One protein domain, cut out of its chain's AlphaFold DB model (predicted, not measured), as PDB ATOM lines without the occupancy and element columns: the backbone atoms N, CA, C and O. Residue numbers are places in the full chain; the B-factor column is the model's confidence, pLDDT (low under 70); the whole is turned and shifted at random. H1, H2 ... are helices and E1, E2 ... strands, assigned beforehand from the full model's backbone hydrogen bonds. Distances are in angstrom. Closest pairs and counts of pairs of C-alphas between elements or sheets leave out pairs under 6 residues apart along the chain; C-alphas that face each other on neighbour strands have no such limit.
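This is residues 183 to 303 and 324 to 353 of the 835 residues of the protein "Protection of telomeres protein 1" of Rhizopogon vinicolor AM-OR11-026 (UniProt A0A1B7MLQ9). What shape do these atoms make? A small closed barrel of five strands, E1, E2, E3, E5 and E4 round the ring, is widened beside E4 by E6 and then E7, and H1 packs across its outside. The long strands E1 and E4 bend sharply. What is it made of? The 151 printed residues hold seven named strands and then one named helix, a mixed class with under half of the residues in named elements; the sheet is mixed, with E3 and E5 parallel. How large is it? It is compact, with a radius of gyration of the C-alphas of 14.9 A and spans of 43 by 37 by 29 A.

Where are the strands? E1 is residues 199 to 210, 23.2 A long, from C-alpha 199 at (170.019, 154.465, 140.427), and bends by 97 degrees at residue 207. E2 is 221 to 228, E3 244 to 250, and E4 265 to 276, 23.9 A long, bending by 91 degrees at residue 270. E5 is 279 to 284, E6 290 to 295 and E7 300 to 302. Where is the helix? H1 is residues 334 to 352, 26.9 A long, ending at (162.710, 127.692, 118.610).

How does the ring close? E1, E2 and E3 form a meander, each the antiparallel neighbour of the one before, with N 206 to O 228 at 2.8 A and N 225 to O 246 at 2.8 A. E3 and E5 are parallel, with N 282 to O 245 at 2.8 A, and E5 and E4 are an antiparallel hairpin, with N 276 to O 279 at 2.8 A. E4 and E1 are antiparallel, with N 201 to O 271 at 2.8 A, and E1, E2, E3 and E4 make a Greek key, four strands in a row of which three, E1, E2 and E3, are a meander and the first is the antiparallel neighbour of the fourth. What is added? E6 is antiparallel to E4, with N 269 to O 290 at 2.8 A, and forms a hairpin with E7, with N 302 to O 293 at 2.8 A. Where is H1? It is on the barrel, outside it, at a height of 7.2 A over the sheet, across the strands at 86 degrees to E4 on the local plane; the closest C-alphas of E4 and H1, Ile 265 and Cys 339, are 6.9 A apart. In H1 every O i to N i+4 pair is within hydrogen-bond range.

Is anything missing? Residues 304 to 323 are not printed, and C-alphas 303 and 324 are 13.2 A apart across the cut. Which links are long? Those from E2 to E3 and from E3 to E4. Is confidence low anywhere? No printed residue is under 70.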
ATOM      1  N   VAL A 183     174.946 151.628 123.807       97.25
ATOM      2  CA  VAL A 183     175.442 152.992 124.048       97.25
ATOM      3  C   VAL A 183     175.183 153.825 122.797       97.25
ATOM      4  O   VAL A 183     175.668 153.493 121.710       97.25
ATOM      5  N   THR A 184     174.387 154.883 122.938       96.25
ATOM      6  CA  THR A 184     174.017 155.767 121.824       96.25
ATOM      7  C   THR A 184     175.188 156.663 121.431       96.25
ATOM      8  O   THR A 184     176.182 156.779 122.149       96.25
ATOM      9  N   GLN A 185     175.084 157.330 120.280       90.81
ATOM     10  CA  GLN A 185     176.096 158.308 119.863       90.81
ATOM     11  C   GLN A 185     176.191 159.498 120.834       90.81
ATOM     12  O   GLN A 185     177.271 160.047 121.020       90.81
ATOM     13  N   GLY A 186     175.087 159.843 121.507       89.44
ATOM     14  CA  GLY A 186     175.039 160.882 122.540       89.44
ATOM     15  C   GLY A 186     175.593 160.451 123.903       89.44
ATOM     16  O   GLY A 186     175.505 161.217 124.858       89.44
ATOM     17  N   GLY A 187     176.133 159.232 124.021       93.44
ATOM     18  CA  GLY A 187     176.685 158.700 125.269       93.44
ATOM     19  C   GLY A 187     175.640 158.147 126.242       93.44
ATOM     20  O   GLY A 187     176.001 157.698 127.331       93.44
ATOM     21  N   ASP A 188     174.357 158.126 125.867       95.25
ATOM     22  CA  ASP A 188     173.332 157.490 126.690       95.25
ATOM     23  C   ASP A 188     173.560 155.980 126.725       95.25
ATOM     24  O   ASP A 188     173.596 155.308 125.692       95.25
ATOM     25  N   LYS A 189     173.685 155.433 127.933       97.81
ATOM     26  CA  LYS A 189     173.823 153.996 128.157       97.81
ATOM     27  C   LYS A 189     172.466 153.381 128.491       97.81
ATOM     28  O   LYS A 189     171.791 153.826 129.423       97.81
ATOM     29  N   PHE A 190     172.105 152.340 127.753       98.25
ATOM     30  CA  PHE A 190     171.016 151.422 128.046       98.25
ATOM     31  C   PHE A 190     171.601 150.132 128.614       98.25
ATOM     32  O   PHE A 190     172.372 149.436 127.949       98.25
ATOM     33  N   SER A 191     171.275 149.843 129.870       98.06
ATOM     34  CA  SER A 191     171.818 148.693 130.589       98.06
ATOM     35  C   SER A 191     171.122 147.406 130.162       98.06
ATOM     36  O   SER A 191     169.904 147.391 129.990       98.06
ATOM     37  N   ALA A 192     171.896 146.327 130.043       97.88
ATOM     38  CA  ALA A 192     171.355 144.977 129.932       97.88
ATOM     39  C   ALA A 192     170.542 144.639 131.193       97.88
ATOM     40  O   ALA A 192     170.982 144.968 132.300       97.88
ATOM     41  N   LEU A 193     169.386 143.994 131.036       97.19
ATOM     42  CA  LEU A 193     168.410 143.838 132.122       97.19
ATOM     43  C   LEU A 193     168.939 143.042 133.323       97.19
ATOM     44  O   LEU A 193     168.637 143.388 134.462       97.19
ATOM     45  N   ARG A 194     169.798 142.042 133.096       95.00
ATOM     46  CA  ARG A 194     170.439 141.269 134.175       95.00
ATOM     47  C   ARG A 194     171.549 142.038 134.900       95.00
ATOM     48  O   ARG A 194     171.865 141.732 136.045       95.00
ATOM     49  N   ASN A 195     172.121 143.056 134.255       95.25
ATOM     50  CA  ASN A 195     173.280 143.816 134.738       95.25
ATOM     51  C   ASN A 195     172.888 145.234 135.178       95.25
ATOM     52  O   ASN A 195     173.582 146.217 134.890       95.25
ATOM     53  N   ILE A 196     171.742 145.353 135.844       96.81
ATOM     54  CA  ILE A 196     171.226 146.628 136.330       96.81
ATOM     55  C   ILE A 196     171.906 147.015 137.644       96.81
ATOM     56  O   ILE A 196     171.940 146.249 138.603       96.81
ATOM     57  N   ALA A 197     172.412 148.248 137.687       94.44
ATOM     58  CA  ALA A 197     172.901 148.882 138.902       94.44
ATOM     59  C   ALA A 197     171.796 149.746 139.548       94.44
ATOM     60  O   ALA A 197     170.947 150.281 138.825       94.44
ATOM     61  N   PRO A 198     171.809 149.938 140.882       95.25
ATOM     62  CA  PRO A 198     170.922 150.889 141.545       95.25
ATOM     63  C   PRO A 198     171.092 152.311 140.984       95.25
ATOM     64  O   PRO A 198     172.206 152.734 140.682       95.25
ATOM     65  N   GLY A 199     170.001 153.075 140.905       96.25
ATOM     66  CA  GLY A 199     170.019 154.465 140.427       96.25
ATOM     67  C   GLY A 199     169.135 154.701 139.203       96.25
ATOM     68  O   GLY A 199     168.282 153.881 138.879       96.25
ATOM     69  N   PHE A 200     169.290 155.851 138.543       97.81
ATOM     70  CA  PHE A 200     168.551 156.146 137.313       97.81
ATOM     71  C   PHE A 200     169.232 155.493 136.111       97.81
ATOM     72  O   PHE A 200     170.385 155.786 135.808       97.81
ATOM     73  N   ILE A 201     168.491 154.634 135.420       98.00
ATOM     74  CA  ILE A 201     168.957 153.850 134.281       98.00
ATOM     75  C   ILE A 201     168.068 154.085 133.059       98.00
ATOM     76  O   ILE A 201     166.923 154.538 133.167       98.00
ATOM     77  N   ASN A 202     168.595 153.736 131.889       98.50
ATOM     78  CA  ASN A 202     167.802 153.541 130.684       98.50
ATOM     79  C   ASN A 202     167.810 152.047 130.348       98.50
ATOM     80  O   ASN A 202     168.838 151.387 130.512       98.50
ATOM     81  N   VAL A 203     166.678 151.512 129.902       98.44
ATOM     82  CA  VAL A 203     166.525 150.093 129.555       98.44
ATOM     83  C   VAL A 203     165.748 149.944 128.253       98.44
ATOM     84  O   VAL A 203     164.878 150.760 127.948       98.44
ATOM     85  N   ILE A 204     166.086 148.905 127.494       98.56
ATOM     86  CA  ILE A 204     165.363 148.467 126.299       98.56
ATOM     87  C   ILE A 204     165.060 146.991 126.507       98.56
ATOM     88  O   ILE A 204     165.970 146.233 126.834       98.56
ATOM     89  N   GLY A 205     163.809 146.585 126.337       98.06
ATOM     90  CA  GLY A 205     163.432 145.189 126.525       98.06
ATOM     91  C   GLY A 205     162.158 144.826 125.788       98.06
ATOM     92  O   GLY A 205     161.355 145.694 125.440       98.06
ATOM     93  N   VAL A 206     161.983 143.528 125.567       97.56
ATOM     94  CA  VAL A 206     160.740 142.958 125.055       97.56
ATOM     95  C   VAL A 206     159.766 142.785 126.208       97.56
ATOM     96  O   VAL A 206     160.126 142.258 127.261       97.56
ATOM     97  N   VAL A 207     158.528 143.223 126.018       96.81
ATOM     98  CA  VAL A 207     157.461 143.093 127.006       96.81
ATOM     99  C   VAL A 207     156.946 141.655 127.005       96.81
ATOM    100  O   VAL A 207     156.382 141.202 126.016       96.81
ATOM    101  N   VAL A 208     157.095 140.936 128.117       94.56
ATOM    102  CA  VAL A 208     156.572 139.558 128.263       94.56
ATOM    103  C   VAL A 208     155.291 139.489 129.082       94.56
ATOM    104  O   VAL A 208     154.506 138.557 128.946       94.56
ATOM    105  N   SER A 209     155.043 140.499 129.915       92.81
ATOM    106  CA  SER A 209     153.809 140.617 130.684       92.81
ATOM    107  C   SER A 209     153.474 142.078 130.942       92.81
ATOM    108  O   SER A 209     154.360 142.908 131.168       92.81
ATOM    109  N   THR A 210     152.180 142.386 130.948       94.31
ATOM    110  CA  THR A 210     151.653 143.707 131.291       94.31
ATOM    111  C   THR A 210     150.609 143.577 132.383       94.31
ATOM    112  O   THR A 210     149.674 142.784 132.269       94.31
ATOM    113  N   ARG A 211     150.715 144.395 133.429       93.31
ATOM    114  CA  ARG A 211     149.659 144.538 134.433       93.31
ATOM    115  C   ARG A 211     148.596 145.505 133.927       93.31
ATOM    116  O   ARG A 211     148.927 146.504 133.287       93.31
ATOM    117  N   ALA A 212     147.338 145.223 134.256       91.00
ATOM    118  CA  ALA A 212     146.233 146.128 133.965       91.00
ATOM    119  C   ALA A 212     146.455 147.496 134.625       91.00
ATOM    120  O   ALA A 212     147.031 147.592 135.717       91.00
ATOM    121  N   LEU A 213     145.977 148.543 133.951       95.38
ATOM    122  CA  LEU A 213     145.945 149.891 134.495       95.38
ATOM    123  C   LEU A 213     145.106 149.889 135.778       95.38
ATOM    124  O   LEU A 213     143.971 149.414 135.786       95.38
ATOM    125  N   ARG A 214     145.668 150.405 136.869       95.38
ATOM    126  CA  ARG A 214     144.966 150.519 138.150       95.38
ATOM    127  C   ARG A 214     145.341 151.809 138.852       95.38
ATOM    128  O   ARG A 214     146.438 152.327 138.651       95.38
ATOM    129  N   GLN A 215     144.466 152.273 139.727       96.38
ATOM    130  CA  GLN A 215     144.762 153.390 140.608       96.38
ATOM    131  C   GLN A 215     145.329 152.874 141.937       96.38
ATOM    132  O   GLN A 215     144.884 151.861 142.484       96.38
ATOM    133  N   THR A 216     146.376 153.526 142.424       93.81
ATOM    134  CA  THR A 216     147.023 153.228 143.705       93.81
ATOM    135  C   THR A 216     146.263 153.868 144.868       93.81
ATOM    136  O   THR A 216     145.353 154.672 144.675       93.81
ATOM    137  N   ARG A 217     146.660 153.549 146.109       87.94
ATOM    138  CA  ARG A 217     146.076 154.166 147.317       87.94
ATOM    139  C   ARG A 217     146.310 155.681 147.393       87.94
ATOM    140  O   ARG A 217     145.542 156.365 148.053       87.94
ATOM    141  N   THR A 218     147.348 156.192 146.733       92.25
ATOM    142  CA  THR A 218     147.671 157.626 146.631       92.25
ATOM    143  C   THR A 218     146.941 158.310 145.473       92.25
ATOM    144  O   THR A 218     147.274 159.437 145.125       92.25
ATOM    145  N   ASN A 219     145.946 157.645 144.874       93.50
ATOM    146  CA  ASN A 219     145.207 158.093 143.692       93.50
ATOM    147  C   ASN A 219     146.061 158.273 142.424       93.50
ATOM    148  O   ASN A 219     145.577 158.825 141.440       93.50
ATOM    149  N   GLU A 220     147.290 157.757 142.397       96.94
ATOM    150  CA  GLU A 220     148.139 157.755 141.202       96.94
ATOM    151  C   GLU A 220     147.797 156.551 140.324       96.94
ATOM    152  O   GLU A 220     147.641 155.432 140.826       96.94
ATOM    153  N   TRP A 221     147.722 156.745 139.014       97.88
ATOM    154  CA  TRP A 221     147.604 155.660 138.052       97.88
ATOM    155  C   TRP A 221     148.921 154.910 137.936       97.88
ATOM    156  O   TRP A 221     149.993 155.512 137.907       97.88
ATOM    157  N   THR A 222     148.855 153.583 137.848       97.75
ATOM    158  CA  THR A 222     150.036 152.748 137.651       97.75
ATOM    159  C   THR A 222     149.805 151.644 136.632       97.75
ATOM    160  O   THR A 222     148.723 151.056 136.551       97.75
ATOM    161  N   ARG A 223     150.863 151.343 135.876       97.75
ATOM    162  CA  ARG A 223     150.939 150.216 134.946       97.75
ATOM    163  C   ARG A 223     152.307 149.552 135.074       97.75
ATOM    164  O   ARG A 223     153.324 150.239 135.148       97.75
ATOM    165  N   GLY A 224     152.326 148.224 135.153       96.88
ATOM    166  CA  GLY A 224     153.549 147.440 135.342       96.88
ATOM    167  C   GLY A 224     153.887 146.601 134.115       96.88
ATOM    168  O   GLY A 224     152.980 146.046 133.500       96.88
ATOM    169  N   PHE A 225     155.173 146.473 133.807       97.38
ATOM    170  CA  PHE A 225     155.700 145.712 132.674       97.38
ATOM    171  C   PHE A 225     156.779 144.748 133.161       97.38
ATOM    172  O   PHE A 225     157.665 145.174 133.899       97.38
ATOM    173  N   SER A 226     156.724 143.483 132.746       95.69
ATOM    174  CA  SER A 226     157.867 142.565 132.829       95.69
ATOM    175  C   SER A 226     158.620 142.615 131.508       95.69
ATOM    176  O   SER A 226     158.014 142.423 130.452       95.69
ATOM    177  N   LEU A 227     159.923 142.877 131.577       97.00
ATOM    178  CA  LEU A 227     160.802 143.009 130.421       97.00
ATOM    179  C   LEU A 227     161.863 141.914 130.398       97.00
ATOM    180  O   LEU A 227     162.368 141.509 131.450       97.00
ATOM    181  N   VAL A 228     162.244 141.508 129.189       96.44
ATOM    182  CA  VAL A 228     163.339 140.565 128.932       96.44
ATOM    183  C   VAL A 228     164.226 141.068 127.793       96.44
ATOM    184  O   VAL A 228     163.786 141.823 126.923       96.44
ATOM    185  N   ASP A 229     165.488 140.660 127.804       97.25
ATOM    186  CA  ASP A 229     166.468 140.921 126.750       97.25
ATOM    187  C   ASP A 229     167.429 139.713 126.646       97.25
ATOM    188  O   ASP A 229     167.285 138.755 127.417       97.25
ATOM    189  N   PRO A 230     168.422 139.715 125.737       95.75
ATOM    190  CA  PRO A 230     169.350 138.593 125.604       95.75
ATOM    191  C   PRO A 230     170.136 138.259 126.881       95.75
ATOM    192  O   PRO A 230     170.586 137.127 127.029       95.75
ATOM    193  N   SER A 231     170.296 139.204 127.821       95.38
ATOM    194  CA  SER A 231     170.992 138.950 129.090       95.38
ATOM    195  C   SER A 231     170.162 138.150 130.092       95.38
ATOM    196  O   SER A 231     170.722 137.622 131.050       95.38
ATOM    197  N   CYS A 232     168.848 138.042 129.880       93.50
ATOM    198  CA  CYS A 232     167.941 137.276 130.732       93.50
ATOM    199  C   CYS A 232     167.964 135.759 130.475       93.50
ATOM    200  O   CYS A 232     167.295 135.020 131.201       93.50
ATOM    201  N   MET A 233     168.690 135.297 129.453       89.06
ATOM    202  CA  MET A 233     168.840 133.873 129.146       89.06
ATOM    203  C   MET A 233     170.044 133.279 129.884       89.06
ATOM    204  O   MET A 233     171.049 133.961 130.102       89.06
ATOM    205  N   GLU A 234     169.951 132.007 130.266       82.25
ATOM    206  CA  GLU A 234     171.121 131.232 130.686       82.25
ATOM    207  C   GLU A 234     171.932 130.780 129.468       82.25
ATOM    208  O   GLU A 234     171.411 130.672 128.354       82.25
ATOM    209  N   ASP A 235     173.235 130.574 129.661       76.19
ATOM    210  CA  ASP A 235     174.156 130.296 128.555       76.19
ATOM    211  C   ASP A 235     173.854 128.944 127.871       76.19
ATOM    212  O   ASP A 235     174.022 128.840 126.651       76.19
ATOM    213  N   ASP A 236     173.242 127.996 128.594       73.06
ATOM    214  CA  ASP A 236     173.020 126.613 128.140       73.06
ATOM    215  C   ASP A 236     171.546 126.201 127.963       73.06
ATOM    216  O   ASP A 236     171.268 125.121 127.441       73.06
ATOM    217  N   VAL A 237     170.587 127.045 128.358       72.94
ATOM    218  CA  VAL A 237     169.154 126.724 128.283       72.94
ATOM    219  C   VAL A 237     168.408 127.893 127.642       72.94
ATOM    220  O   VAL A 237     168.511 129.023 128.115       72.94
ATOM    221  N   ASP A 238     167.623 127.643 126.586       72.94
ATOM    222  CA  ASP A 238     166.755 128.651 125.937       72.94
ATOM    223  C   ASP A 238     165.517 129.000 126.794       72.94
ATOM    224  O   ASP A 238     164.402 129.171 126.292       72.94
ATOM    225  N   VAL A 239     165.703 129.064 128.112       76.88
ATOM    226  CA  VAL A 239     164.682 129.412 129.092       76.88
ATOM    227  C   VAL A 239     165.038 130.769 129.684       76.88
ATOM    228  O   VAL A 239     166.176 131.048 130.072       76.88
ATOM    229  N   VAL A 240     164.038 131.645 129.721       77.38
ATOM    230  CA  VAL A 240     164.162 132.967 130.323       77.38
ATOM    231  C   VAL A 240     163.994 132.826 131.834       77.38
ATOM    232  O   VAL A 240     162.880 132.648 132.321       77.38
ATOM    233  N   ASN A 241     165.098 132.941 132.573       79.75
ATOM    234  CA  ASN A 241     165.109 132.791 134.034       79.75
ATOM    235  C   ASN A 241     165.060 134.132 134.782       79.75
ATOM    236  O   ASN A 241     164.991 134.164 136.011       79.75
ATOM    237  N   HIS A 242     165.104 135.255 134.059       86.56
ATOM    238  CA  HIS A 242     165.105 136.586 134.655       86.56
ATOM    239  C   HIS A 242     164.125 137.536 133.966       86.56
ATOM    240  O   HIS A 242     164.133 137.687 132.746       86.56
ATOM    241  N   GLU A 243     163.330 138.245 134.765       91.44
ATOM    242  CA  GLU A 243     162.453 139.321 134.307       91.44
ATOM    243  C   GLU A 243     162.755 140.600 135.080       91.44
ATOM    244  O   GLU A 243     162.733 140.614 136.316       91.44
ATOM    245  N   PHE A 244     162.947 141.699 134.353       95.69
ATOM    246  CA  PHE A 244     163.053 143.015 134.962       95.69
ATOM    247  C   PHE A 244     161.687 143.698 134.977       95.69
ATOM    248  O   PHE A 244     161.115 143.989 133.926       95.69
ATOM    249  N   ILE A 245     161.148 143.965 136.170       96.00
ATOM    250  CA  ILE A 245     159.825 144.583 136.309       96.00
ATOM    251  C   ILE A 245     159.950 146.097 136.412       96.00
ATOM    252  O   ILE A 245     160.588 146.597 137.336       96.00
ATOM    253  N   VAL A 246     159.254 146.827 135.543       97.88
ATOM    254  CA  VAL A 246     159.127 148.288 135.595       97.88
ATOM    255  C   VAL A 246     157.696 148.671 135.968       97.88
ATOM    256  O   VAL A 246     156.760 148.336 135.247       97.88
ATOM    257  N   ASN A 247     157.507 149.384 137.082       97.94
ATOM    258  CA  ASN A 247     156.218 149.986 137.443       97.94
ATOM    259  C   ASN A 247     156.247 151.483 137.117       97.94
ATOM    260  O   ASN A 247     157.062 152.223 137.667       97.94
ATOM    261  N   CYS A 248     155.363 151.920 136.228       98.38
ATOM    262  CA  CYS A 248     155.217 153.309 135.808       98.38
ATOM    263  C   CYS A 248     154.067 153.964 136.580       98.38
ATOM    264  O   CYS A 248     153.053 153.306 136.826       98.38
ATOM    265  N   PHE A 249     154.219 155.236 136.945       98.00
ATOM    266  CA  PHE A 249     153.244 156.001 137.726       98.00
ATOM    267  C   PHE A 249     152.890 157.323 137.042       98.00
ATOM    268  O   PHE A 249     153.740 157.917 136.377       98.00
ATOM    269  N   GLN A 250     151.644 157.769 137.207       97.38
ATOM    270  CA  GLN A 250     151.148 159.036 136.676       97.38
ATOM    271  C   GLN A 250     149.941 159.556 137.469       97.38
ATOM    272  O   GLN A 250     148.967 158.830 137.655       97.38
ATOM    273  N   LYS A 251     149.962 160.817 137.905       96.25
ATOM    274  CA  LYS A 251     148.825 161.455 138.590       96.25
ATOM    275  C   LYS A 251     147.722 161.947 137.662       96.25
ATOM    276  O   LYS A 251     146.556 161.815 138.018       96.25
ATOM    277  N   LYS A 252     148.065 162.551 136.519       95.38
ATOM    278  CA  LYS A 252     147.116 163.376 135.746       95.38
ATOM    279  C   LYS A 252     146.504 162.668 134.541       95.38
ATOM    280  O   LYS A 252     145.287 162.572 134.450       95.38
ATOM    281  N   HIS A 253     147.343 162.178 133.631       96.38
ATOM    282  CA  HIS A 253     146.914 161.674 132.323       96.38
ATOM    283  C   HIS A 253     147.245 160.192 132.179       96.38
ATOM    284  O   HIS A 253     148.413 159.824 132.098       96.38
ATOM    285  N   THR A 254     146.247 159.314 132.126       96.75
ATOM    286  CA  THR A 254     146.495 157.873 131.938       96.75
ATOM    287  C   THR A 254     147.200 157.566 130.617       96.75
ATOM    288  O   THR A 254     147.982 156.622 130.536       96.75
ATOM    289  N   GLU A 255     146.989 158.416 129.616       96.94
ATOM    290  CA  GLU A 255     147.560 158.383 128.268       96.94
ATOM    291  C   GLU A 255     149.087 158.556 128.278       96.94
ATOM    292  O   GLU A 255     149.786 158.106 127.374       96.94
ATOM    293  N   TRP A 256     149.629 159.179 129.330       97.50
ATOM    294  CA  TRP A 256     151.067 159.361 129.517       97.50
ATOM    295  C   TRP A 256     151.772 158.103 130.035       97.50
ATOM    296  O   TRP A 256     153.005 158.072 130.077       97.50
ATOM    297  N   LEU A 257     151.030 157.066 130.437       97.88
ATOM    298  CA  LEU A 257     151.606 155.762 130.754       97.88
ATOM    299  C   LEU A 257     151.884 154.965 129.466       97.88
ATOM    300  O   LEU A 257     151.164 155.117 128.481       97.88
ATOM    301  N   PRO A 258     152.892 154.075 129.458       97.31
ATOM    302  CA  PRO A 258     153.228 153.299 128.268       97.31
ATOM    303  C   PRO A 258     152.078 152.407 127.778       97.31
ATOM    304  O   PRO A 258     151.436 151.702 128.563       97.31
ATOM    305  N   HIS A 259     151.852 152.400 126.463       94.50
ATOM    306  CA  HIS A 259     150.896 151.523 125.778       94.50
ATOM    307  C   HIS A 259     151.663 150.469 124.977       94.50
ATOM    308  O   HIS A 259     151.829 150.585 123.766       94.50
ATOM    309  N   ALA A 260     152.190 149.473 125.688       95.25
ATOM    310  CA  ALA A 260     152.871 148.327 125.095       95.25
ATOM    311  C   ALA A 260     152.056 147.055 125.336       95.25
ATOM    312  O   ALA A 260     151.476 146.893 126.417       95.25
ATOM    313  N   GLU A 261     152.033 146.169 124.348       93.69
ATOM    314  CA  GLU A 261     151.458 144.831 124.433       93.69
ATOM    315  C   GLU A 261     152.555 143.776 124.604       93.69
ATOM    316  O   GLU A 261     153.748 144.047 124.456       93.69
ATOM    317  N   VAL A 262     152.155 142.550 124.942       93.50
ATOM    318  CA  VAL A 262     153.097 141.429 125.032       93.50
ATOM    319  C   VAL A 262     153.714 141.166 123.655       93.50
ATOM    320  O   VAL A 262     153.015 140.979 122.664       93.50
ATOM    321  N   GLY A 263     155.041 141.130 123.609       93.56
ATOM    322  CA  GLY A 263     155.847 140.967 122.407       93.56
ATOM    323  C   GLY A 263     156.325 142.276 121.782       93.56
ATOM    324  O   GLY A 263     157.213 142.212 120.931       93.56
ATOM    325  N   ASP A 264     155.798 143.430 122.197       95.88
ATOM    326  CA  ASP A 264     156.337 144.730 121.794       95.88
ATOM    327  C   ASP A 264     157.694 144.990 122.451       95.88
ATOM    328  O   ASP A 264     158.017 144.447 123.511       95.88
ATOM    329  N   ILE A 265     158.483 145.874 121.844       98.31
ATOM    330  CA  ILE A 265     159.721 146.371 122.440       98.31
ATOM    331  C   ILE A 265     159.443 147.739 123.045       98.31
ATOM    332  O   ILE A 265     158.832 148.597 122.411       98.31
ATOM    333  N   VAL A 266     159.902 147.965 124.271       98.44
ATOM    334  CA  VAL A 266     159.764 149.259 124.938       98.44
ATOM    335  C   VAL A 266     161.127 149.809 125.326       98.44
ATOM    336  O   VAL A 266     161.989 149.097 125.846       98.44
ATOM    337  N   LEU A 267     161.310 151.103 125.072       98.50
ATOM    338  CA  LEU A 267     162.408 151.891 125.608       98.50
ATOM    339  C   LEU A 267     161.909 152.674 126.810       98.50
ATOM    340  O   LEU A 267     160.968 153.459 126.695       98.50
ATOM    341  N   PHE A 268     162.613 152.546 127.928       98.56
ATOM    342  CA  PHE A 268     162.432 153.419 129.074       98.56
ATOM    343  C   PHE A 268     163.704 154.204 129.367       98.56
ATOM    344  O   PHE A 268     164.795 153.644 129.467       98.56
ATOM    345  N   ARG A 269     163.558 155.514 129.560       98.38
ATOM    346  CA  ARG A 269     164.623 156.412 130.003       98.38
ATOM    347  C   ARG A 269     164.318 156.950 131.392       98.38
ATOM    348  O   ARG A 269     163.167 157.253 131.709       98.38
ATOM    349  N   ARG A 270     165.377 157.112 132.190       97.75
ATOM    350  CA  ARG A 270     165.317 157.613 133.576       97.75
ATOM    351  C   ARG A 270     164.383 156.791 134.478       97.75
ATOM    352  O   ARG A 270     163.657 157.341 135.304       97.75
ATOM    353  N   VAL A 271     164.443 155.467 134.361       98.38
ATOM    354  CA  VAL A 271     163.818 154.541 135.318       98.38
ATOM    355  C   VAL A 271     164.695 154.467 136.556       98.38
ATOM    356  O   VAL A 271     165.901 154.280 136.434       98.38
ATOM    357  N   LYS A 272     164.129 154.587 137.755       98.06
ATOM    358  CA  LYS A 272     164.886 154.370 138.991       98.06
ATOM    359  C   LYS A 272     164.911 152.881 139.320       98.06
ATOM    360  O   LYS A 272     163.875 152.317 139.658       98.06
ATOM    361  N   ALA A 273     166.075 152.253 139.241       97.75
ATOM    362  CA  ALA A 273     166.293 150.898 139.715       97.75
ATOM    363  C   ALA A 273     166.432 150.877 141.242       97.75
ATOM    364  O   ALA A 273     167.254 151.597 141.818       97.75
ATOM    365  N   THR A 274     165.628 150.039 141.891       94.75
ATOM    366  CA  THR A 274     165.601 149.831 143.343       94.75
ATOM    367  C   THR A 274     165.655 148.345 143.661       94.75
ATOM    368  O   THR A 274     165.039 147.545 142.955       94.75
ATOM    369  N   THR A 275     166.356 147.974 144.731       90.38
ATOM    370  CA  THR A 275     166.358 146.606 145.253       90.38
ATOM    371  C   THR A 275     165.012 146.278 145.900       90.38
ATOM    372  O   THR A 275     164.508 147.023 146.737       90.38
ATOM    373  N   PHE A 276     164.412 145.157 145.506       81.69
ATOM    374  CA  PHE A 276     163.155 144.651 146.045       81.69
ATOM    375  C   PHE A 276     163.173 143.118 146.038       81.69
ATOM    376  O   PHE A 276     163.343 142.505 144.986       81.69
ATOM    377  N   ASN A 277     162.981 142.498 147.206       76.88
ATOM    378  CA  ASN A 277     163.017 141.040 147.388       76.88
ATOM    379  C   ASN A 277     164.280 140.370 146.811       76.88
ATOM    380  O   ASN A 277     164.193 139.338 146.155       76.88
ATOM    381  N   GLY A 278     165.451 140.984 147.008       81.44
ATOM    382  CA  GLY A 278     166.732 140.465 146.506       81.44
ATOM    383  C   GLY A 278     166.979 140.665 145.003       81.44
ATOM    384  O   GLY A 278     168.101 140.462 144.555       81.44
ATOM    385  N   GLY A 279     165.979 141.111 144.233       87.75
ATOM    386  CA  GLY A 279     166.120 141.488 142.823       87.75
ATOM    387  C   GLY A 279     166.092 143.002 142.604       87.75
ATOM    388  O   GLY A 279     165.829 143.775 143.529       87.75
ATOM    389  N   PHE A 280     166.327 143.442 141.368       92.19
ATOM    390  CA  PHE A 280     166.121 144.832 140.959       92.19
ATOM    391  C   PHE A 280     164.769 144.995 140.270       92.19
ATOM    392  O   PHE A 280     164.432 144.242 139.362       92.19
ATOM    393  N   ASN A 281     164.024 146.024 140.667       95.88
ATOM    394  CA  ASN A 281     162.842 146.498 139.955       95.88
ATOM    395  C   ASN A 281     163.058 147.948 139.513       95.88
ATOM    396  O   ASN A 281     163.729 148.725 140.195       95.88
ATOM    397  N   GLY A 282     162.449 148.324 138.396       97.81
ATOM    398  CA  GLY A 282     162.385 149.688 137.901       97.81
ATOM    399  C   GLY A 282     161.135 150.429 138.375       97.81
ATOM    400  O   GLY A 282     160.028 149.887 138.386       97.81
ATOM    401  N   VAL A 283     161.302 151.703 138.720       98.12
ATOM    402  CA  VAL A 283     160.218 152.644 139.013       98.12
ATOM    403  C   VAL A 283     160.294 153.811 138.036       98.12
ATOM    404  O   VAL A 283     161.278 154.554 138.005       98.12
ATOM    405  N   GLY A 284     159.256 153.964 137.219       98.12
ATOM    406  CA  GLY A 284     159.079 155.099 136.324       98.12
ATOM    407  C   GLY A 284     158.232 156.174 136.992       98.12
ATOM    408  O   GLY A 284     157.020 156.005 137.108       98.12
ATOM    409  N   TYR A 285     158.867 157.260 137.434       97.44
ATOM    410  CA  TYR A 285     158.174 158.396 138.046       97.44
ATOM    411  C   TYR A 285     157.518 159.288 136.996       97.44
ATOM    412  O   TYR A 285     158.074 159.491 135.916       97.44
ATOM    413  N   GLU A 286     156.370 159.853 137.356       95.50
ATOM    414  CA  GLU A 286     155.519 160.671 136.487       95.50
ATOM    415  C   GLU A 286     156.209 161.892 135.862       95.50
ATOM    416  O   GLU A 286     155.800 162.339 134.797       95.50
ATOM    417  N   ASP A 287     157.248 162.413 136.518       94.56
ATOM    418  CA  ASP A 287     157.961 163.654 136.195       94.56
ATOM    419  C   ASP A 287     159.322 163.411 135.519       94.56
ATOM    420  O   ASP A 287     160.040 164.350 135.164       94.56
ATOM    421  N   LYS A 288     159.731 162.144 135.387       96.19
ATOM    422  CA  LYS A 288     161.078 161.766 134.920       96.19
ATOM    423  C   LYS A 288     161.065 160.717 133.830       96.19
ATOM    424  O   LYS A 288     161.932 160.774 132.954       96.19
ATOM    425  N   LEU A 289     160.137 159.766 133.906       97.81
ATOM    426  CA  LEU A 289     160.041 158.655 132.972       97.81
ATOM    427  C   LEU A 289     159.796 159.186 131.563       97.81
ATOM    428  O   LEU A 289     158.796 159.852 131.314       97.81
ATOM    429  N   ARG A 290     160.668 158.822 130.626       98.12
ATOM    430  CA  ARG A 290     160.376 158.976 129.199       98.12
ATOM    431  C   ARG A 290     160.336 157.618 128.534       98.12
ATOM    432  O   ARG A 290     161.145 156.755 128.874       98.12
ATOM    433  N   TRP A 291     159.416 157.424 127.603       98.31
ATOM    434  CA  TRP A 291     159.197 156.127 126.985       98.31
ATOM    435  C   TRP A 291     158.782 156.231 125.523       98.31
ATOM    436  O   TRP A 291     158.300 157.266 125.066       98.31
ATOM    437  N   VAL A 292     159.001 155.137 124.798       98.06
ATOM    438  CA  VAL A 292     158.509 154.912 123.434       98.06
ATOM    439  C   VAL A 292     158.384 153.410 123.204       98.06
ATOM    440  O   VAL A 292     159.158 152.628 123.765       98.06
ATOM    441  N   THR A 293     157.407 153.000 122.404       98.06
ATOM    442  CA  THR A 293     157.237 151.606 121.987       98.06
ATOM    443  C   THR A 293     157.708 151.431 120.551       98.06
ATOM    444  O   THR A 293     157.516 152.297 119.701       98.06
ATOM    445  N   TYR A 294     158.369 150.314 120.286       98.12
ATOM    446  CA  TYR A 294     158.825 149.911 118.968       98.12
ATOM    447  C   TYR A 294     158.022 148.695 118.527       98.12
ATOM    448  O   TYR A 294     158.001 147.656 119.194       98.12
ATOM    449  N   ASP A 295     157.345 148.847 117.397       93.44
ATOM    450  CA  ASP A 295     156.538 147.799 116.805       93.44
ATOM    451  C   ASP A 295     157.435 146.834 116.029       93.44
ATOM    452  O   ASP A 295     158.056 147.193 115.024       93.44
ATOM    453  N   ARG A 296     157.482 145.580 116.480       93.81
ATOM    454  CA  ARG A 296     158.305 144.544 115.848       93.81
ATOM    455  C   ARG A 296     157.873 144.205 114.415       93.81
ATOM    456  O   ARG A 296     158.707 143.763 113.628       93.81
ATOM    457  N   ASN A 297     156.591 144.379 114.087       93.00
ATOM    458  CA  ASN A 297     156.023 143.998 112.795       93.00
ATOM    459  C   ASN A 297     156.289 145.089 111.758       93.00
ATOM    460  O   ASN A 297     156.726 144.797 110.650       93.00
ATOM    461  N   THR A 298     156.055 146.354 112.122       94.62
ATOM    462  CA  THR A 298     156.273 147.487 111.205       94.62
ATOM    463  C   THR A 298     157.711 148.002 111.221       94.62
ATOM    464  O   THR A 298     158.091 148.761 110.329       94.62
ATOM    465  N   ARG A 299     158.513 147.581 112.210       95.75
ATOM    466  CA  ARG A 299     159.904 148.005 112.436       95.75
ATOM    467  C   ARG A 299     160.041 149.517 112.620       95.75
ATOM    468  O   ARG A 299     161.014 150.129 112.177       95.75
ATOM    469  N   ARG A 300     159.053 150.131 113.276       96.56
ATOM    470  CA  ARG A 300     158.988 151.575 113.535       96.56
ATOM    471  C   ARG A 300     158.600 151.860 114.980       96.56
ATOM    472  O   ARG A 300     157.899 151.073 115.615       96.56
ATOM    473  N   PHE A 301     159.041 153.008 115.489       97.62
ATOM    474  CA  PHE A 301     158.524 153.534 116.748       97.62
ATOM    475  C   PHE A 301     157.060 153.943 116.568       97.62
ATOM    476  O   PHE A 301     156.716 154.565 115.562       97.62
ATOM    477  N   ARG A 302     156.198 153.560 117.513       96.56
ATOM    478  CA  ARG A 302     154.793 153.965 117.503       96.56
ATOM    479  C   ARG A 302     154.667 155.361 118.091       96.56
ATOM    480  O   ARG A 302     155.222 155.645 119.155       96.56
ATOM    481  N   ASP A 303     153.877 156.191 117.424       94.00
ATOM    482  CA  ASP A 303     153.386 157.411 118.039       94.00
ATOM    483  C   ASP A 303     152.382 157.043 119.147       94.00
ATOM    484  O   ASP A 303     151.528 156.173 118.944       94.00
ATOM    485  N   SER A 324     157.725 166.228 128.841       96.00
ATOM    486  CA  SER A 324     156.989 165.266 128.028       96.00
ATOM    487  C   SER A 324     157.461 163.854 128.379       96.00
ATOM    488  O   SER A 324     158.682 163.623 128.393       96.00
ATOM    489  N   PRO A 325     156.539 162.908 128.637       96.94
ATOM    490  CA  PRO A 325     156.886 161.502 128.826       96.94
ATOM    491  C   PRO A 325     157.213 160.811 127.497       96.94
ATOM    492  O   PRO A 325     157.749 159.704 127.497       96.94
ATOM    493  N   PHE A 326     156.918 161.438 126.357       97.44
ATOM    494  CA  PHE A 326     157.068 160.830 125.043       97.44
ATOM    495  C   PHE A 326     158.492 161.027 124.522       97.44
ATOM    496  O   PHE A 326     158.943 162.146 124.266       97.44
ATOM    497  N   TYR A 327     159.225 159.927 124.381       97.12
ATOM    498  CA  TYR A 327     160.565 159.941 123.813       97.12
ATOM    499  C   TYR A 327     160.507 159.766 122.291       97.12
ATOM    500  O   TYR A 327     159.817 158.887 121.792       97.12
ATOM    501  N   LYS A 328     161.255 160.591 121.554       96.81
ATOM    502  CA  LYS A 328     161.366 160.525 120.090       96.81
ATOM    503  C   LYS A 328     162.800 160.142 119.706       96.81
ATOM    504  O   LYS A 328     163.640 161.034 119.586       96.81
ATOM    505  N   PRO A 329     163.121 158.840 119.621       95.62
ATOM    506  CA  PRO A 329     164.411 158.379 119.114       95.62
ATOM    507  C   PRO A 329     164.547 158.661 117.610       95.62
ATOM    508  O   PRO A 329     163.553 158.807 116.899       95.62
ATOM    509  N   ASP A 330     165.787 158.707 117.125       94.75
ATOM    510  CA  ASP A 330     166.068 158.798 115.692       94.75
ATOM    511  C   ASP A 330     165.752 157.457 115.004       94.75
ATOM    512  O   ASP A 330     166.246 156.403 115.412       94.75
ATOM    513  N   MET A 331     164.939 157.501 113.945       94.44
ATOM    514  CA  MET A 331     164.575 156.337 113.127       94.44
ATOM    515  C   MET A 331     165.773 155.710 112.408       94.44
ATOM    516  O   MET A 331     165.730 154.525 112.081       94.44
ATOM    517  N   HIS A 332     166.832 156.485 112.172       94.94
ATOM    518  CA  HIS A 332     168.093 156.015 111.594       94.94
ATOM    519  C   HIS A 332     169.204 155.878 112.650       94.94
ATOM    520  O   HIS A 332     170.363 155.635 112.312       94.94
ATOM    521  N   GLY A 333     168.850 156.030 113.929       95.69
ATOM    522  CA  GLY A 333     169.769 155.953 115.054       95.69
ATOM    523  C   GLY A 333     170.079 154.524 115.497       95.69
ATOM    524  O   GLY A 333     169.421 153.552 115.115       95.69
ATOM    525  N   LYS A 334     171.066 154.405 116.393       97.19
ATOM    526  CA  LYS A 334     171.478 153.116 116.975       97.19
ATOM    527  C   LYS A 334     170.362 152.459 117.792       97.19
ATOM    528  O   LYS A 334     170.330 151.241 117.922       97.19
ATOM    529  N   GLU A 335     169.455 153.251 118.356       97.81
ATOM    530  CA  GLU A 335     168.295 152.766 119.100       97.81
ATOM    531  C   GLU A 335     167.329 151.987 118.198       97.81
ATOM    532  O   GLU A 335     166.875 150.912 118.591       97.81
ATOM    533  N   ALA A 336     167.041 152.494 116.994       97.50
ATOM    534  CA  ALA A 336     166.180 151.819 116.022       97.50
ATOM    535  C   ALA A 336     166.807 150.503 115.545       97.50
ATOM    536  O   ALA A 336     166.134 149.473 115.500       97.50
ATOM    537  N   GLU A 337     168.112 150.529 115.255       97.50
ATOM    538  CA  GLU A 337     168.884 149.347 114.865       97.50
ATOM    539  C   GLU A 337     168.875 148.280 115.970       97.50
ATOM    540  O   GLU A 337     168.566 147.117 115.711       97.50
ATOM    541  N   TYR A 338     169.127 148.676 117.222       98.12
ATOM    542  CA  TYR A 338     169.089 147.760 118.362       98.12
ATOM    543  C   TYR A 338     167.691 147.167 118.576       98.12
ATOM    544  O   TYR A 338     167.568 145.976 118.854       98.12
ATOM    545  N   CYS A 339     166.621 147.954 118.411       98.19
ATOM    546  CA  CYS A 339     165.252 147.437 118.496       98.19
ATOM    547  C   CYS A 339     164.933 146.446 117.371       98.19
ATOM    548  O   CYS A 339     164.272 145.441 117.619       98.19
ATOM    549  N   ALA A 340     165.424 146.685 116.152       97.75
ATOM    550  CA  ALA A 340     165.282 145.729 115.060       97.75
ATOM    551  C   ALA A 340     166.005 144.410 115.384       97.75
ATOM    552  O   ALA A 340     165.398 143.346 115.283       97.75
ATOM    553  N   GLN A 341     167.245 144.473 115.874       97.62
ATOM    554  CA  GLN A 341     167.984 143.280 116.305       97.62
ATOM    555  C   GLN A 341     167.264 142.543 117.443       97.62
ATOM    556  O   GLN A 341     167.168 141.317 117.424       97.62
ATOM    557  N   LEU A 342     166.695 143.279 118.406       97.44
ATOM    558  CA  LEU A 342     165.937 142.700 119.516       97.44
ATOM    559  C   LEU A 342     164.645 142.026 119.038       97.44
ATOM    560  O   LEU A 342     164.256 140.988 119.575       97.44
ATOM    561  N   ALA A 343     163.997 142.580 118.012       97.25
ATOM    562  CA  ALA A 343     162.831 141.974 117.380       97.25
ATOM    563  C   ALA A 343     163.201 140.668 116.661       97.25
ATOM    564  O   ALA A 343     162.487 139.675 116.818       97.25
ATOM    565  N   ASP A 344     164.327 140.640 115.941       96.62
ATOM    566  CA  ASP A 344     164.841 139.427 115.287       96.62
ATOM    567  C   ASP A 344     165.206 138.351 116.313       96.62
ATOM    568  O   ASP A 344     164.841 137.184 116.157       96.62
ATOM    569  N   TRP A 345     165.877 138.747 117.397       95.56
ATOM    570  CA  TRP A 345     166.210 137.872 118.518       95.56
ATOM    571  C   TRP A 345     164.953 137.248 119.140       95.56
ATOM    572  O   TRP A 345     164.859 136.026 119.275       95.56
ATOM    573  N   TRP A 346     163.954 138.073 119.464       94.81
ATOM    574  CA  TRP A 346     162.699 137.622 120.069       94.81
ATOM    575  C   TRP A 346     161.892 136.710 119.138       94.81
ATOM    576  O   TRP A 346     161.254 135.755 119.588       94.81
ATOM    577  N   GLN A 347     161.915 136.979 117.830       94.12
ATOM    578  CA  GLN A 347     161.286 136.122 116.828       94.12
ATOM    579  C   GLN A 347     162.008 134.774 116.709       94.12
ATOM    580  O   GLN A 347     161.350 133.734 116.693       94.12
ATOM    581  N   GLY A 348     163.344 134.779 116.683       92.38
ATOM    582  CA  GLY A 348     164.155 133.561 116.664       92.38
ATOM    583  C   GLY A 348     163.905 132.675 117.885       92.38
ATOM    584  O   GLY A 348     163.734 131.465 117.748       92.38
ATOM    585  N   MET A 349     163.798 133.277 119.071       90.25
ATOM    586  CA  MET A 349     163.486 132.553 120.304       90.25
ATOM    587  C   MET A 349     162.069 131.962 120.292       90.25
ATOM    588  O   MET A 349     161.886 130.799 120.644       90.25
ATOM    589  N   GLN A 350     161.064 132.719 119.834       88.69
ATOM    590  CA  GLN A 350     159.703 132.190 119.689       88.69
ATOM    591  C   GLN A 350     159.641 131.027 118.694       88.69
ATOM    592  O   GLN A 350     158.954 130.050 118.967       88.69
ATOM    593  N   ALA A 351     160.363 131.105 117.570       89.31
ATOM    594  CA  ALA A 351     160.405 130.037 116.572       89.31
ATOM    595  C   ALA A 351     161.016 128.741 117.133       89.31
ATOM    596  O   ALA A 351     160.494 127.658 116.876       89.31
ATOM    597  N   LYS A 352     162.072 128.846 117.952       85.31
ATOM    598  CA  LYS A 352     162.710 127.692 118.610       85.31
ATOM    599  C   LYS A 352     161.773 126.991 119.603       85.31
ATOM    600  O   LYS A 352     161.785 125.767 119.707       85.31
ATOM    601  N   ASN A 353     160.899 127.754 120.255       75.69
ATOM    602  CA  ASN A 353     159.972 127.262 121.278       75.69
ATOM    603  C   ASN A 353     158.601 126.818 120.728       75.69
ATOM    604  O   ASN A 353     157.696 126.528 121.502       75.69
TER     605      ASN A 353